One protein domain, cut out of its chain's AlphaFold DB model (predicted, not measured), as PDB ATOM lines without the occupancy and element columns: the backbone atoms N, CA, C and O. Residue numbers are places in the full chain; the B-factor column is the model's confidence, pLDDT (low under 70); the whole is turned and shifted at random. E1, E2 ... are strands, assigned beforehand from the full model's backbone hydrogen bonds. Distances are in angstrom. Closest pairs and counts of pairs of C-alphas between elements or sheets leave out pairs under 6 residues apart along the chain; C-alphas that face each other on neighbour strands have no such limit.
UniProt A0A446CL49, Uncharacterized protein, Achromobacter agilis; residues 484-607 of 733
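What this domain is: This is residues 484 to 607 of the 733 residues of an uncharacterized protein of Achromobacter agilis (UniProt A0A446CL49). With little regular structure, this is a twisted wall of strands E1 to E5, long loops 488 to 501 and 507 to 525 over one face, and a small sheet, E6 to E8, beyond edge E5. The 124 printed residues hold eight named strands, E1 to E8 in chain order, 47 residues, all strand. Sheet E1 E2 E3 E4 E5 is mixed, E6 E7 E8 antiparallel. It is compact, radius of gyration of the C-alphas 14.5 A, spanning 41 by 28 by 19 A.

Where its parts are: E1, 484 to 487, begins at C-alpha (81.241, 114.271, 95.659). E2 is 502 to 506; E3, 526 to 535, 29.2 A; E4, 538 to 546, 26.6 A; E5, 553 to 560, 24.0 A. E6 is 589 to 591, E7 595 to 599; E8, 604 to 606, ends at (116.581, 131.872, 101.381).

How they stand to each other: E1 and E2 are parallel, N 486 to O 503 2.8 A. E2 to E5 form a meander, successive antiparallel neighbours; N 504 to O 529, N 530 to O 542 and N 543 to O 555 are each 2.8 A. E6 to E8 form another: N 591 to O 595 2.8 A, N 598 to O 605 3.0 A. E5 and E6 are apart.

The domain as a whole: The printed part has no cut. Links E1 to E2, E2 to E3 and E5 to E6 are long. Residues 522 to 524 have pLDDT under 70.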
ATOM      1  N   THR A 484      81.591 114.751  94.318       85.00
ATOM      2  CA  THR A 484      81.241 114.271  95.659       85.00
ATOM      3  C   THR A 484      81.989 115.072  96.725       85.00
ATOM      4  O   THR A 484      83.132 115.463  96.521       85.00
ATOM      5  N   HIS A 485      81.372 115.336  97.879       91.12
ATOM      6  CA  HIS A 485      82.002 116.064  98.987       91.12
ATOM      7  C   HIS A 485      82.152 115.159 100.213       91.12
ATOM      8  O   HIS A 485      81.175 114.555 100.649       91.12
ATOM      9  N   THR A 486      83.356 115.087 100.786       94.88
ATOM     10  CA  THR A 486      83.662 114.278 101.977       94.88
ATOM     11  C   THR A 486      84.354 115.127 103.043       94.88
ATOM     12  O   THR A 486      85.427 115.676 102.810       94.88
ATOM     13  N   PHE A 487      83.773 115.203 104.241       95.75
ATOM     14  CA  PHE A 487      84.375 115.902 105.380       95.75
ATOM     15  C   PHE A 487      85.223 114.934 106.219       95.75
ATOM     16  O   PHE A 487      84.711 113.919 106.692       95.75
ATOM     17  N   LEU A 488      86.511 115.228 106.407       95.56
ATOM     18  CA  LEU A 488      87.436 114.381 107.167       95.56
ATOM     19  C   LEU A 488      87.297 114.635 108.675       95.56
ATOM     20  O   LEU A 488      87.403 115.772 109.133       95.56
ATOM     21  N   THR A 489      87.097 113.571 109.456       94.31
ATOM     22  CA  THR A 489      86.897 113.640 110.920       94.31
ATOM     23  C   THR A 489      87.960 112.899 111.733       94.31
ATOM     24  O   THR A 489      88.071 113.125 112.938       94.31
ATOM     25  N   THR A 490      88.769 112.047 111.101       93.69
ATOM     26  CA  THR A 490      89.850 111.276 111.729       93.69
ATOM     27  C   THR A 490      91.126 111.358 110.894       93.69
ATOM     28  O   THR A 490      91.074 111.647 109.697       93.69
ATOM     29  N   ALA A 491      92.278 111.115 111.528       93.94
ATOM     30  CA  ALA A 491      93.579 111.117 110.865       93.94
ATOM     31  C   ALA A 491      93.594 110.141 109.677       93.94
ATOM     32  O   ALA A 491      93.571 108.926 109.866       93.94
ATOM     33  N   THR A 492      93.625 110.684 108.461       95.88
ATOM     34  CA  THR A 492      93.544 109.913 107.214       95.88
ATOM     35  C   THR A 492      94.809 110.115 106.388       95.88
ATOM     36  O   THR A 492      95.322 111.225 106.316       95.88
ATOM     37  N   ASP A 493      95.338 109.055 105.781       95.25
ATOM     38  CA  ASP A 493      96.506 109.124 104.895       95.25
ATOM     39  C   ASP A 493      96.143 109.803 103.558       95.25
ATOM     40  O   ASP A 493      95.173 109.418 102.910       95.25
ATOM     41  N   ALA A 494      96.931 110.781 103.099       94.56
ATOM     42  CA  ALA A 494      96.701 111.427 101.805       94.56
ATOM     43  C   ALA A 494      96.719 110.436 100.628       94.56
ATOM     44  O   ALA A 494      96.040 110.653  99.627       94.56
ATOM     45  N   ASN A 495      97.488 109.347 100.724       95.12
ATOM     46  CA  ASN A 495      97.600 108.333  99.674       95.12
ATOM     47  C   ASN A 495      96.352 107.442  99.559       95.12
ATOM     48  O   ASN A 495      96.199 106.782  98.534       95.12
ATOM     49  N   SER A 496      95.465 107.412 100.565       94.19
ATOM     50  CA  SER A 496      94.204 106.654 100.499       94.19
ATOM     51  C   SER A 496      93.038 107.471  99.934       94.19
ATOM     52  O   SER A 496      92.057 106.902  99.455       94.19
ATOM     53  N   LEU A 497      93.155 108.802  99.926       94.38
ATOM     54  CA  LEU A 497      92.152 109.737  99.413       94.38
ATOM     55  C   LEU A 497      92.179 109.786  97.880       94.38
ATOM     56  O   LEU A 497      92.718 110.702  97.260       94.38
ATOM     57  N   THR A 498      91.628 108.742  97.276       93.31
ATOM     58  CA  THR A 498      91.749 108.442  95.845       93.31
ATOM     59  C   THR A 498      90.395 108.288  95.170       93.31
ATOM     60  O   THR A 498      90.338 107.713  94.101       93.31
ATOM     61  N   ALA A 499      89.291 108.753  95.757       90.62
ATOM     62  CA  ALA A 499      88.010 108.701  95.055       90.62
ATOM     63  C   ALA A 499      87.973 109.749  93.928       90.62
ATOM     64  O   ALA A 499      88.403 110.889  94.117       90.62
ATOM     65  N   ASP A 500      87.504 109.336  92.749       89.31
ATOM     66  CA  ASP A 500      87.376 110.219  91.591       89.31
ATOM     67  C   ASP A 500      86.271 111.260  91.802       89.31
ATOM     68  O   ASP A 500      85.269 110.999  92.474       89.31
ATOM     69  N   ASN A 501      86.448 112.442  91.213       88.25
ATOM     70  CA  ASN A 501      85.543 113.582  91.355       88.25
ATOM     71  C   ASN A 501      85.207 113.920  92.820       88.25
ATOM     72  O   ASN A 501      84.092 114.349  93.115       88.25
ATOM     73  N   THR A 502      86.146 113.757  93.758       92.00
ATOM     74  CA  THR A 502      85.890 113.993  95.188       92.00
ATOM     75  C   THR A 502      86.576 115.249  95.718       92.00
ATOM     76  O   THR A 502      87.754 115.519  95.479       92.00
ATOM     77  N   PHE A 503      85.817 116.015  96.497       92.88
ATOM     78  CA  PHE A 503      86.240 117.174  97.262       92.88
ATOM     79  C   PHE A 503      86.311 116.813  98.747       92.88
ATOM     80  O   PHE A 503      85.283 116.665  99.410       92.88
ATOM     81  N   TYR A 504      87.522 116.660  99.274       96.62
ATOM     82  CA  TYR A 504      87.764 116.412 100.692       96.62
ATOM     83  C   TYR A 504      87.959 117.729 101.438       96.62
ATOM     84  O   TYR A 504      88.702 118.585 100.966       96.62
ATOM     85  N   THR A 505      87.341 117.903 102.604       96.00
ATOM     86  CA  THR A 505      87.460 119.130 103.413       96.00
ATOM     87  C   THR A 505      87.708 118.824 104.887       96.00
ATOM     88  O   THR A 505      87.381 117.743 105.376       96.00
ATOM     89  N   TRP A 506      88.312 119.771 105.606       95.44
ATOM     90  CA  TRP A 506      88.528 119.698 107.053       95.44
ATOM     91  C   TRP A 506      88.633 121.096 107.664       95.44
ATOM     92  O   TRP A 506      88.991 122.069 106.999       95.44
ATOM     93  N   THR A 507      88.371 121.197 108.967       93.38
ATOM     94  CA  THR A 507      88.484 122.453 109.732       93.38
ATOM     95  C   THR A 507      89.744 122.537 110.595       93.38
ATOM     96  O   THR A 507      90.118 123.626 111.019       93.38
ATOM     97  N   PHE A 508      90.423 121.414 110.848       89.38
ATOM     98  CA  PHE A 508      91.601 121.335 111.715       89.38
ATOM     99  C   PHE A 508      92.580 120.265 111.220       89.38
ATOM    100  O   PHE A 508      92.161 119.205 110.774       89.38
ATOM    101  N   SER A 509      93.888 120.510 111.331       86.38
ATOM    102  CA  SER A 509      94.921 119.651 110.727       86.38
ATOM    103  C   SER A 509      95.152 118.304 111.422       86.38
ATOM    104  O   SER A 509      95.835 117.462 110.856       86.38
ATOM    105  N   GLY A 510      94.579 118.046 112.603       87.50
ATOM    106  CA  GLY A 510      94.728 116.745 113.281       87.50
ATOM    107  C   GLY A 510      94.000 115.579 112.605       87.50
ATOM    108  O   GLY A 510      94.191 114.436 113.006       87.50
ATOM    109  N   VAL A 511      93.191 115.851 111.577       91.19
ATOM    110  CA  VAL A 511      92.601 114.816 110.707       91.19
ATOM    111  C   VAL A 511      93.490 114.482 109.501       91.19
ATOM    112  O   VAL A 511      93.160 113.602 108.710       91.19
ATOM    113  N   LEU A 512      94.635 115.154 109.358       92.81
ATOM    114  CA  LEU A 512      95.606 114.893 108.300       92.81
ATOM    115  C   LEU A 512      96.660 113.917 108.822       92.81
ATOM    116  O   LEU A 512      97.427 114.238 109.728       92.81
ATOM    117  N   GLY A 513      96.645 112.702 108.281       91.62
ATOM    118  CA  GLY A 513      97.569 111.629 108.627       91.62
ATOM    119  C   GLY A 513      98.848 111.666 107.791       91.62
ATOM    120  O   GLY A 513      99.384 112.725 107.466       91.62
ATOM    121  N   ALA A 514      99.358 110.483 107.443       93.12
ATOM    122  CA  ALA A 514     100.576 110.346 106.652       93.12
ATOM    123  C   ALA A 514     100.451 110.972 105.248       93.12
ATOM    124  O   ALA A 514      99.356 111.186 104.727       93.12
ATOM    125  N   ASN A 515     101.602 111.251 104.629       94.25
ATOM    126  CA  ASN A 515     101.742 111.697 103.237       94.25
ATOM    127  C   ASN A 515     101.104 113.049 102.873       94.25
ATOM    128  O   ASN A 515     101.123 113.425 101.702       94.25
ATOM    129  N   PHE A 516     100.600 113.812 103.840       94.00
ATOM    130  CA  PHE A 516     100.334 115.239 103.669       94.00
ATOM    131  C   PHE A 516     101.637 116.056 103.760       94.00
ATOM    132  O   PHE A 516     102.566 115.634 104.459       94.00
ATOM    133  N   PRO A 517     101.737 117.227 103.098       92.25
ATOM    134  CA  PRO A 517     102.825 118.167 103.338       92.25
ATOM    135  C   PRO A 517     102.930 118.499 104.827       92.25
ATOM    136  O   PRO A 517     101.965 118.938 105.455       92.25
ATOM    137  N   SER A 518     104.112 118.276 105.389       88.38
ATOM    138  CA  SER A 518     104.433 118.606 106.771       88.38
ATOM    139  C   SER A 518     105.286 119.866 106.827       88.38
ATOM    140  O   SER A 518     106.010 120.210 105.889       88.38
ATOM    141  N   PHE A 519     105.164 120.588 107.933       88.25
ATOM    142  CA  PHE A 519     105.738 121.914 108.084       88.25
ATOM    143  C   PHE A 519     106.590 121.998 109.344       88.25
ATOM    144  O   PHE A 519     106.309 121.320 110.332       88.25
ATOM    145  N   SER A 520     107.628 122.843 109.329       83.75
ATOM    146  CA  SER A 520     108.580 122.934 110.449       83.75
ATOM    147  C   SER A 520     107.998 123.598 111.701       83.75
ATOM    148  O   SER A 520     108.635 123.640 112.750       83.75
ATOM    149  N   THR A 521     106.765 124.091 111.625       80.62
ATOM    150  CA  THR A 521     105.965 124.515 112.774       80.62
ATOM    151  C   THR A 521     104.532 124.050 112.547       80.62
ATOM    152  O   THR A 521     104.017 124.162 111.437       80.62
ATOM    153  N   ALA A 522     103.879 123.503 113.570       68.62
ATOM    154  CA  ALA A 522     102.492 123.073 113.454       68.62
ATOM    155  C   ALA A 522     101.544 124.284 113.500       68.62
ATOM    156  O   ALA A 522     101.650 125.114 114.404       68.62
ATOM    157  N   TRP A 523     100.572 124.352 112.586       69.62
ATOM    158  CA  TRP A 523      99.416 125.247 112.715       69.62
ATOM    159  C   TRP A 523      98.125 124.459 112.577       69.62
ATOM    160  O   TRP A 523      98.050 123.485 111.831       69.62
ATOM    161  N   ALA A 524      97.084 124.930 113.256       62.72
ATOM    162  CA  ALA A 524      95.725 124.529 112.949       62.72
ATOM    163  C   ALA A 524      95.317 125.181 111.619       62.72
ATOM    164  O   ALA A 524      94.984 126.363 111.580       62.72
ATOM    165  N   ALA A 525      95.381 124.421 110.531       78.31
ATOM    166  CA  ALA A 525      94.908 124.847 109.225       78.31
ATOM    167  C   ALA A 525      93.667 124.038 108.831       78.31
ATOM    168  O   ALA A 525      93.712 122.804 108.740       78.31
ATOM    169  N   ALA A 526      92.571 124.754 108.578       92.81
ATOM    170  CA  ALA A 526      91.475 124.236 107.771       92.81
ATOM    171  C   ALA A 526      91.969 124.053 106.331       92.81
ATOM    172  O   ALA A 526      93.026 124.565 105.950       92.81
ATOM    173  N   GLY A 527      91.230 123.334 105.504       94.12
ATOM    174  CA  GLY A 527      91.649 123.152 104.127       94.12
ATOM    175  C   GLY A 527      90.745 122.237 103.341       94.12
ATOM    176  O   GLY A 527      89.712 121.764 103.820       94.12
ATOM    177  N   TYR A 528      91.152 122.036 102.098       95.19
ATOM    178  CA  TYR A 528      90.471 121.141 101.188       95.19
ATOM    179  C   TYR A 528      91.441 120.504 100.202       95.19
ATOM    180  O   TYR A 528      92.514 121.041  99.917       95.19
ATOM    181  N   MET A 529      91.039 119.358  99.664       96.19
ATOM    182  CA  MET A 529      91.741 118.651  98.612       96.19
ATOM    183  C   MET A 529      90.763 118.203  97.532       96.19
ATOM    184  O   MET A 529      89.721 117.623  97.826       96.19
ATOM    185  N   ARG A 530      91.116 118.456  96.277       95.62
ATOM    186  CA  ARG A 530      90.404 117.958  95.103       95.62
ATOM    187  C   ARG A 530      91.129 116.745  94.537       95.62
ATOM    188  O   ARG A 530      92.358 116.767  94.449       95.62
ATOM    189  N   VAL A 531      90.369 115.722  94.157       94.56
ATOM    190  CA  VAL A 531      90.889 114.466  93.610       94.56
ATOM    191  C   VAL A 531      90.151 114.118  92.327       94.56
ATOM    192  O   VAL A 531      88.922 114.052  92.321       94.56
ATOM    193  N   TYR A 532      90.914 113.901  91.257       91.75
ATOM    194  CA  TYR A 532      90.389 113.546  89.938       91.75
ATOM    195  C   TYR A 532      91.311 112.550  89.233       91.75
ATOM    196  O   TYR A 532      92.538 112.594  89.398       91.75
ATOM    197  N   TYR A 533      90.729 111.673  88.422       90.19
ATOM    198  CA  TYR A 533      91.451 110.683  87.632       90.19
ATOM    199  C   TYR A 533      91.848 111.289  86.285       90.19
ATOM    200  O   TYR A 533      91.008 111.747  85.519       90.19
ATOM    201  N   GLY A 534      93.143 111.258  85.967       83.00
ATOM    202  CA  GLY A 534      93.623 111.501  84.600       83.00
ATOM    203  C   GLY A 534      93.490 110.258  83.710       83.00
ATOM    204  O   GLY A 534      93.394 110.365  82.492       83.00
ATOM    205  N   ALA A 535      93.478 109.077  84.332       84.44
ATOM    206  CA  ALA A 535      93.218 107.765  83.745       84.44
ATOM    207  C   ALA A 535      92.826 106.790  84.871       84.44
ATOM    208  O   ALA A 535      93.001 107.112  86.045       84.44
ATOM    209  N   SER A 536      92.370 105.576  84.541       80.94
ATOM    210  CA  SER A 536      91.890 104.577  85.522       80.94
ATOM    211  C   SER A 536      92.862 104.269  86.671       80.94
ATOM    212  O   SER A 536      92.425 103.862  87.744       80.94
ATOM    213  N   THR A 537      94.166 104.473  86.472       86.31
ATOM    214  CA  THR A 537      95.205 104.251  87.489       86.31
ATOM    215  C   THR A 537      95.994 105.507  87.853       86.31
ATOM    216  O   THR A 537      96.893 105.414  88.682       86.31
ATOM    217  N   GLN A 538      95.729 106.662  87.233       92.88
ATOM    218  CA  GLN A 538      96.489 107.897  87.454       92.88
ATOM    219  C   GLN A 538      95.611 108.935  88.144       92.88
ATOM    220  O   GLN A 538      94.657 109.439  87.554       92.88
ATOM    221  N   VAL A 539      95.973 109.287  89.374       95.25
ATOM    222  CA  VAL A 539      95.198 110.189  90.230       95.25
ATOM    223  C   VAL A 539      95.980 111.469  90.466       95.25
ATOM    224  O   VAL A 539      97.158 111.426  90.819       95.25
ATOM    225  N   SER A 540      95.318 112.609  90.287       95.62
ATOM    226  CA  SER A 540      95.852 113.925  90.636       95.62
ATOM    227  C   SER A 540      95.208 114.418  91.923       95.62
ATOM    228  O   SER A 540      94.007 114.246  92.129       95.62
ATOM    229  N   GLN A 541      96.011 115.039  92.785       97.69
ATOM    230  CA  GLN A 541      95.550 115.661  94.017       97.69
ATOM    231  C   GLN A 541      95.992 117.120  94.055       97.69
ATOM    232  O   GLN A 541      97.177 117.432  93.913       97.69
ATOM    233  N   GLU A 542      95.034 118.007  94.294       96.88
ATOM    234  CA  GLU A 542      95.270 119.431  94.506       96.88
ATOM    235  C   GLU A 542      94.832 119.810  95.911       96.88
ATOM    236  O   GLU A 542      93.662 119.689  96.263       96.88
ATOM    237  N   LEU A 543      95.773 120.280  96.713       96.06
ATOM    238  CA  LEU A 543      95.627 120.483  98.144       96.06
ATOM    239  C   LEU A 543      95.777 121.961  98.482       96.06
ATOM    240  O   LEU A 543      96.716 122.615  98.039       96.06
ATOM    241  N   THR A 544      94.873 122.485  99.300       94.88
ATOM    242  CA  THR A 544      94.926 123.858  99.803       94.88
ATOM    243  C   THR A 544      94.815 123.876 101.319       94.88
ATOM    244  O   THR A 544      93.826 123.408 101.884       94.88
ATOM    245  N   TYR A 545      95.798 124.494 101.971       92.88
ATOM    246  CA  TYR A 545      95.735 124.848 103.385       92.88
ATOM    247  C   TYR A 545      95.291 126.297 103.558       92.88
ATOM    248  O   TYR A 545      95.871 127.216 102.975       92.88
ATOM    249  N   LEU A 546      94.294 126.494 104.413       92.12
ATOM    250  CA  LEU A 546      93.772 127.785 104.835       92.12
ATOM    251  C   LEU A 546      94.335 128.104 106.221       92.12
ATOM    252  O   LEU A 546      93.935 127.515 107.227       92.12
ATOM    253  N   VAL A 547      95.288 129.033 106.262       86.69
ATOM    254  CA  VAL A 547      95.944 129.476 107.496       86.69
ATOM    255  C   VAL A 547      95.412 130.859 107.857       86.69
ATOM    256  O   VAL A 547      95.448 131.775 107.034       86.69
ATOM    257  N   THR A 548      94.909 131.021 109.081       86.81
ATOM    258  CA  THR A 548      94.314 132.280 109.549       86.81
ATOM    259  C   THR A 548      95.276 133.454 109.363       86.81
ATOM    260  O   THR A 548      96.405 133.423 109.848       86.81
ATOM    261  N   GLY A 549      94.817 134.494 108.662       87.56
ATOM    262  CA  GLY A 549      95.593 135.715 108.420       87.56
ATOM    263  C   GLY A 549      96.734 135.575 107.404       87.56
ATOM    264  O   GLY A 549      97.528 136.500 107.282       87.56
ATOM    265  N   GLN A 550      96.838 134.455 106.678       88.94
ATOM    266  CA  GLN A 550      97.863 134.233 105.651       88.94
ATOM    267  C   GLN A 550      97.233 133.860 104.302       88.94
ATOM    268  O   GLN A 550      96.079 133.437 104.225       88.94
ATOM    269  N   LYS A 551      98.012 133.981 103.220       89.62
ATOM    270  CA  LYS A 551      97.629 133.443 101.908       89.62
ATOM    271  C   LYS A 551      97.458 131.916 101.976       89.62
ATOM    272  O   LYS A 551      98.247 131.260 102.665       89.62
ATOM    273  N   PRO A 552      96.488 131.337 101.241       91.94
ATOM    274  CA  PRO A 552      96.375 129.893 101.113       91.94
ATOM    275  C   PRO A 552      97.663 129.270 100.572       91.94
ATOM    276  O   PRO A 552      98.253 129.755  99.601       91.94
ATOM    277  N   ARG A 553      98.088 128.171 101.194       91.62
ATOM    278  CA  ARG A 553      99.252 127.400 100.748       91.62
ATOM    279  C   ARG A 553      98.742 126.265  99.875       91.62
ATOM    280  O   ARG A 553      98.076 125.362 100.387       91.62
ATOM    281  N   THR A 554      98.998 126.342  98.573       94.81
ATOM    282  CA  THR A 554      98.511 125.354  97.609       94.81
ATOM    283  C   THR A 554      99.624 124.401  97.204       94.81
ATOM    284  O   THR A 554     100.790 124.790  97.081       94.81
ATOM    285  N   PHE A 555      99.249 123.143  97.013       96.25
ATOM    286  CA  PHE A 555     100.125 122.054  96.614       96.25
ATOM    287  C   PHE A 555      99.445 121.200  95.553       96.25
ATOM    288  O   PHE A 555      98.225 121.037  95.558       96.25
ATOM    289  N   MET A 556     100.243 120.606  94.676       96.31
ATOM    290  CA  MET A 556      99.772 119.629  93.703       96.31
ATOM    291  C   MET A 556     100.706 118.424  93.683       96.31
ATOM    292  O   MET A 556     101.918 118.563  93.858       96.31
ATOM    293  N   ARG A 557     100.136 117.242  93.460       96.19
ATOM    294  CA  ARG A 557     100.877 116.038  93.072       96.19
ATOM    295  C   ARG A 557     100.015 115.134  92.205       96.19
ATOM    296  O   ARG A 557      98.799 115.292  92.134       96.19
ATOM    297  N   PHE A 558     100.649 114.132  91.616       95.38
ATOM    298  CA  PHE A 558      99.965 113.004  91.002       95.38
ATOM    299  C   PHE A 558     100.595 111.689  91.462       95.38
ATOM    300  O   PHE A 558     101.738 111.654  91.925       95.38
ATOM    301  N   GLY A 559      99.843 110.603  91.350       94.50
ATOM    302  CA  GLY A 559     100.282 109.269  91.730       94.50
ATOM    303  C   GLY A 559      99.624 108.191  90.889       94.50
ATOM    304  O   GLY A 559      98.706 108.453  90.108       94.50
ATOM    305  N   ASN A 560     100.119 106.969  91.050       92.81
ATOM    306  CA  ASN A 560      99.551 105.787  90.432       92.81
ATOM    307  C   ASN A 560      98.959 104.874  91.511       92.81
ATOM    308  O   ASN A 560      99.686 104.315  92.333       92.81
ATOM    309  N   THR A 561      97.638 104.712  91.502       88.38
ATOM    310  CA  THR A 561      96.908 103.941  92.520       88.38
ATOM    311  C   THR A 561      97.123 102.436  92.411       88.38
ATOM    312  O   THR A 561      96.970 101.737  93.405       88.38
ATOM    313  N   SER A 562      97.533 101.930  91.242       89.00
ATOM    314  CA  SER A 562      97.827 100.503  91.046       89.00
ATOM    315  C   SER A 562      99.196 100.088  91.596       89.00
ATOM    316  O   SER A 562      99.350  98.968  92.072       89.00
ATOM    317  N   THR A 563     100.185 100.988  91.567       89.81
ATOM    318  CA  THR A 563     101.540 100.725  92.087       89.81
ATOM    319  C   THR A 563     101.784 101.335  93.467       89.81
ATOM    320  O   THR A 563     102.787 101.021  94.103       89.81
ATOM    321  N   GLY A 564     100.899 102.226  93.928       88.88
ATOM    322  CA  GLY A 564     101.046 102.971  95.181       88.88
ATOM    323  C   GLY A 564     102.123 104.062  95.141       88.88
ATOM    324  O   GLY A 564     102.437 104.647  96.176       88.88
ATOM    325  N   VAL A 565     102.700 104.349  93.969       93.31
ATOM    326  CA  VAL A 565     103.790 105.323  93.810       93.31
ATOM    327  C   VAL A 565     103.220 106.732  93.638       93.31
ATOM    328  O   VAL A 565     102.464 106.991  92.701       93.31
ATOM    329  N   TRP A 566     103.631 107.661  94.506       95.38
ATOM    330  CA  TRP A 566     103.237 109.073  94.475       95.38
ATOM    331  C   TRP A 566     104.426 109.976  94.165       95.38
ATOM    332  O   TRP A 566     105.508 109.794  94.720       95.38
ATOM    333  N   GLN A 567     104.217 110.981  93.314       94.81
ATOM    334  CA  GLN A 567     105.179 112.069  93.169       94.81
ATOM    335  C   GLN A 567     105.182 112.946  94.428       94.81
ATOM    336  O   GLN A 567     104.154 113.044  95.113       94.81
ATOM    337  N   PRO A 568     106.315 113.599  94.746       93.56
ATOM    338  CA  PRO A 568     106.352 114.558  95.836       93.56
ATOM    339  C   PRO A 568     105.346 115.679  95.577       93.56
ATOM    340  O   PRO A 568     105.156 116.131  94.448       93.56
ATOM    341  N   TRP A 569     104.715 116.140  96.650       96.62
ATOM    342  CA  TRP A 569     103.949 117.377  96.632       96.62
ATOM    343  C   TRP A 569     104.840 118.529  96.182       96.62
ATOM    344  O   TRP A 569     105.982 118.633  96.619       96.62
ATOM    345  N   LYS A 570     104.324 119.401  95.317       96.56
ATOM    346  CA  LYS A 570     104.992 120.645  94.930       96.56
ATOM    347  C   LYS A 570     104.096 121.828  95.254       96.56
ATOM    348  O   LYS A 570     102.896 121.776  94.984       96.56
ATOM    349  N   SER A 571     104.656 122.858  95.883       94.88
ATOM    350  CA  SER A 571     103.909 124.077  96.181       94.88
ATOM    351  C   SER A 571     103.647 124.853  94.893       94.88
ATOM    352  O   SER A 571     104.507 124.929  94.021       94.88
ATOM    353  N   THR A 572     102.443 125.407  94.763       95.50
ATOM    354  CA  THR A 572     101.990 126.098  93.546       95.50
ATOM    355  C   THR A 572     101.603 127.558  93.781       95.50
ATOM    356  O   THR A 572     101.183 128.233  92.844       95.50
ATOM    357  N   SER A 573     101.753 128.073  95.006       91.69
ATOM    358  CA  SER A 573     101.443 129.465  95.356       91.69
ATOM    359  C   SER A 573     102.627 130.191  95.990       91.69
ATOM    360  O   SER A 573     103.538 129.579  96.544       91.69
ATOM    361  N   ALA A 574     102.582 131.525  95.939       91.88
ATOM    362  CA  ALA A 574     103.398 132.389  96.788       91.88
ATOM    363  C   ALA A 574     102.858 132.399  98.228       91.88
ATOM    364  O   ALA A 574     101.645 132.365  98.454       91.88
ATOM    365  N   TRP A 575     103.761 132.463  99.203       92.00
ATOM    366  CA  TRP A 575     103.449 132.350 100.626       92.00
ATOM    367  C   TRP A 575     103.570 133.694 101.332       92.00
ATOM    368  O   TRP A 575     104.384 134.530 100.967       92.00
ATOM    369  N   HIS A 576     102.785 133.894 102.389       91.75
ATOM    370  CA  HIS A 576     102.785 135.159 103.131       91.75
ATOM    371  C   HIS A 576     103.959 135.304 104.119       91.75
ATOM    372  O   HIS A 576     104.351 136.412 104.459       91.75
ATOM    373  N   THR A 577     104.504 134.192 104.625       90.12
ATOM    374  CA  THR A 577     105.578 134.190 105.632       90.12
ATOM    375  C   THR A 577     106.497 132.984 105.451       90.12
ATOM    376  O   THR A 577     106.051 131.924 105.011       90.12
ATOM    377  N   SER A 578     107.773 133.137 105.819       88.81
ATOM    378  CA  SER A 578     108.765 132.057 105.845       88.81
ATOM    379  C   SER A 578     108.629 131.170 107.087       88.81
ATOM    380  O   SER A 578     109.302 130.144 107.195       88.81
ATOM    381  N   THR A 579     107.779 131.556 108.046       87.69
ATOM    382  CA  THR A 579     107.519 130.753 109.239       87.69
ATOM    383  C   THR A 579     106.782 129.478 108.859       87.69
ATOM    384  O   THR A 579     105.661 129.480 108.336       87.69
ATOM    385  N   GLY A 580     107.482 128.388 109.148       86.94
ATOM    386  CA  GLY A 580     107.162 127.022 108.810       86.94
ATOM    387  C   GLY A 580     106.908 126.767 107.321       86.94
ATOM    388  O   GLY A 580     105.851 126.349 106.845       86.94
ATOM    389  N   LEU A 581     107.976 126.972 106.570       91.00
ATOM    390  CA  LEU A 581     108.162 126.298 105.296       91.00
ATOM    391  C   LEU A 581     108.126 124.762 105.480       91.00
ATOM    392  O   LEU A 581     108.276 124.266 106.608       91.00
ATOM    393  N   PRO A 582     107.880 123.997 104.403       91.75
ATOM    394  CA  PRO A 582     107.803 122.546 104.483       91.75
ATOM    395  C   PRO A 582     109.093 121.911 105.015       91.75
ATOM    396  O   PRO A 582     110.181 122.468 104.873       91.75
ATOM    397  N   THR A 583     108.985 120.732 105.622       91.38
ATOM    398  CA  THR A 583     110.146 119.974 106.139       91.38
ATOM    399  C   THR A 583     110.785 119.048 105.102       91.38
ATOM    400  O   THR A 583     111.780 118.391 105.397       91.38
ATOM    401  N   SER A 584     110.236 118.988 103.893       91.56
ATOM    402  CA  SER A 584     110.727 118.179 102.777       91.56
ATOM    403  C   SER A 584     110.669 118.970 101.473       91.56
ATOM    404  O   SER A 584     110.054 120.034 101.420       91.56
ATOM    405  N   ASP A 585     111.322 118.471 100.421       94.12
ATOM    406  CA  ASP A 585     111.383 119.161  99.129       94.12
ATOM    407  C   ASP A 585     110.014 119.230  98.428       94.12
ATOM    408  O   ASP A 585     109.567 118.296  97.755       94.12
ATOM    409  N   MET A 586     109.411 120.413  98.504       94.19
ATOM    410  CA  MET A 586     108.160 120.798  97.858       94.19
ATOM    411  C   MET A 586     108.377 121.763  96.676       94.19
ATOM    412  O   MET A 586     107.436 122.430  96.251       94.19
ATOM    413  N   GLY A 587     109.593 121.835  96.121       93.12
ATOM    414  CA  GLY A 587     109.974 122.803  95.083       93.12
ATOM    415  C   GLY A 587     110.275 124.194  95.645       93.12
ATOM    416  O   GLY A 587     110.126 124.420  96.842       93.12
ATOM    417  N   ASP A 588     110.715 125.128  94.806       93.06
ATOM    418  CA  ASP A 588     111.047 126.486  95.251       93.06
ATOM    419  C   ASP A 588     109.794 127.267  95.670       93.06
ATOM    420  O   ASP A 588     108.770 127.250  94.986       93.06
ATOM    421  N   ILE A 589     109.878 127.975  96.798       93.75
ATOM    422  CA  ILE A 589     108.758 128.719  97.381       93.75
ATOM    423  C   ILE A 589     109.120 130.196  97.436       93.75
ATOM    424  O   ILE A 589     110.101 130.587  98.069       93.75
ATOM    425  N   TYR A 590     108.302 131.034  96.810       93.12
ATOM    426  CA  TYR A 590     108.403 132.479  96.966       93.12
ATOM    427  C   TYR A 590     107.624 132.935  98.198       93.12
ATOM    428  O   TYR A 590     106.445 132.611  98.346       93.12
ATOM    429  N   VAL A 591     108.265 133.723  99.058       93.44
ATOM    430  CA  VAL A 591     107.644 134.341 100.230       93.44
ATOM    431  C   VAL A 591     107.507 135.846 100.004       93.44
ATOM    432  O   VAL A 591     108.501 136.538  99.779       93.44
ATOM    433  N   ASP A 592     106.281 136.358 100.089       90.81
ATOM    434  CA  ASP A 592     105.947 137.770  99.897       90.81
ATOM    435  C   ASP A 592     106.831 138.678 100.758       90.81
ATOM    436  O   ASP A 592     106.967 138.483 101.965       90.81
ATOM    437  N   GLY A 593     107.435 139.692 100.135       88.44
ATOM    438  CA  GLY A 593     108.277 140.672 100.829       88.44
ATOM    439  C   GLY A 593     109.606 140.125 101.366       88.44
ATOM    440  O   GLY A 593     110.422 140.915 101.836       88.44
ATOM    441  N   ILE A 594     109.855 138.813 101.270       88.94
ATOM    442  CA  ILE A 594     111.106 138.180 101.698       88.94
ATOM    443  C   ILE A 594     111.894 137.658 100.492       88.94
ATOM    444  O   ILE A 594     113.063 137.996 100.358       88.94
ATOM    445  N   GLY A 595     111.304 136.884  99.586       89.81
ATOM    446  CA  GLY A 595     111.987 136.363  98.395       89.81
ATOM    447  C   GLY A 595     111.906 134.846  98.249       89.81
ATOM    448  O   GLY A 595     111.068 134.195  98.869       89.81
ATOM    449  N   TRP A 596     112.759 134.291  97.389       91.50
ATOM    450  CA  TRP A 596     112.773 132.864  97.072       91.50
ATOM    451  C   TRP A 596     113.443 132.035  98.167       91.50
ATOM    452  O   TRP A 596     114.417 132.456  98.793       91.50
ATOM    453  N   TYR A 597     112.898 130.844  98.389       92.88
ATOM    454  CA  TYR A 597     113.439 129.819  99.263       92.88
ATOM    455  C   TYR A 597     113.550 128.507  98.493       92.88
ATOM    456  O   TYR A 597     112.581 128.075  97.867       92.88
ATOM    457  N   SER A 598     114.694 127.841  98.624       92.88
ATOM    458  CA  SER A 598     114.962 126.534  98.019       92.88
ATOM    459  C   SER A 598     115.315 125.512  99.093       92.88
ATOM    460  O   SER A 598     115.896 125.851 100.131       92.88
ATOM    461  N   PHE A 599     114.960 124.250  98.859       93.12
ATOM    462  CA  PHE A 599     115.281 123.163  99.777       93.12
ATOM    463  C   PHE A 599     116.757 122.768  99.643       93.12
ATOM    464  O   PHE A 599     117.220 122.432  98.557       93.12
ATOM    465  N   ASN A 600     117.507 122.784 100.747       89.19
ATOM    466  CA  ASN A 600     118.951 122.508 100.751       89.19
ATOM    467  C   ASN A 600     119.315 121.058 101.134       89.19
ATOM    468  O   ASN A 600     120.468 120.774 101.449       89.19
ATOM    469  N   GLY A 601     118.329 120.157 101.173       89.00
ATOM    470  CA  GLY A 601     118.481 118.768 101.619       89.00
ATOM    471  C   GLY A 601     118.010 118.510 103.055       89.00
ATOM    472  O   GLY A 601     117.711 117.369 103.392       89.00
ATOM    473  N   SER A 602     117.887 119.550 103.885       88.88
ATOM    474  CA  SER A 602     117.413 119.433 105.279       88.88
ATOM    475  C   SER A 602     116.331 120.446 105.658       88.88
ATOM    476  O   SER A 602     115.449 120.130 106.453       88.88
ATOM    477  N   ALA A 603     116.371 121.651 105.089       90.38
ATOM    478  CA  ALA A 603     115.369 122.686 105.295       90.38
ATOM    479  C   ALA A 603     115.328 123.648 104.102       90.38
ATOM    480  O   ALA A 603     116.212 123.656 103.243       90.38
ATOM    481  N   TYR A 604     114.308 124.500 104.069       92.38
ATOM    482  CA  TYR A 604     114.279 125.627 103.145       92.38
ATOM    483  C   TYR A 604     115.184 126.761 103.624       92.38
ATOM    484  O   TYR A 604     115.055 127.231 104.756       92.38
ATOM    485  N   ALA A 605     116.055 127.235 102.737       90.56
ATOM    486  CA  ALA A 605     116.915 128.391 102.957       90.56
ATOM    487  C   ALA A 605     116.644 129.463 101.896       90.56
ATOM    488  O   ALA A 605     116.306 129.145 100.756       90.56
ATOM    489  N   ARG A 606     116.783 130.735 102.284       88.56
ATOM    490  CA  ARG A 606     116.581 131.872 101.381       88.56
ATOM    491  C   ARG A 606     117.652 131.860 100.295       88.56
ATOM    492  O   ARG A 606     118.839 131.743 100.596       88.56
ATOM    493  N   THR A 607     117.232 132.007  99.050       79.06
ATOM    494  CA  THR A 607     118.108 132.130  97.887       79.06
ATOM    495  C   THR A 607     118.219 133.605  97.504       79.06
ATOM    496  O   THR A 607     117.532 134.098  96.614       79.06
TER     497      THR A 607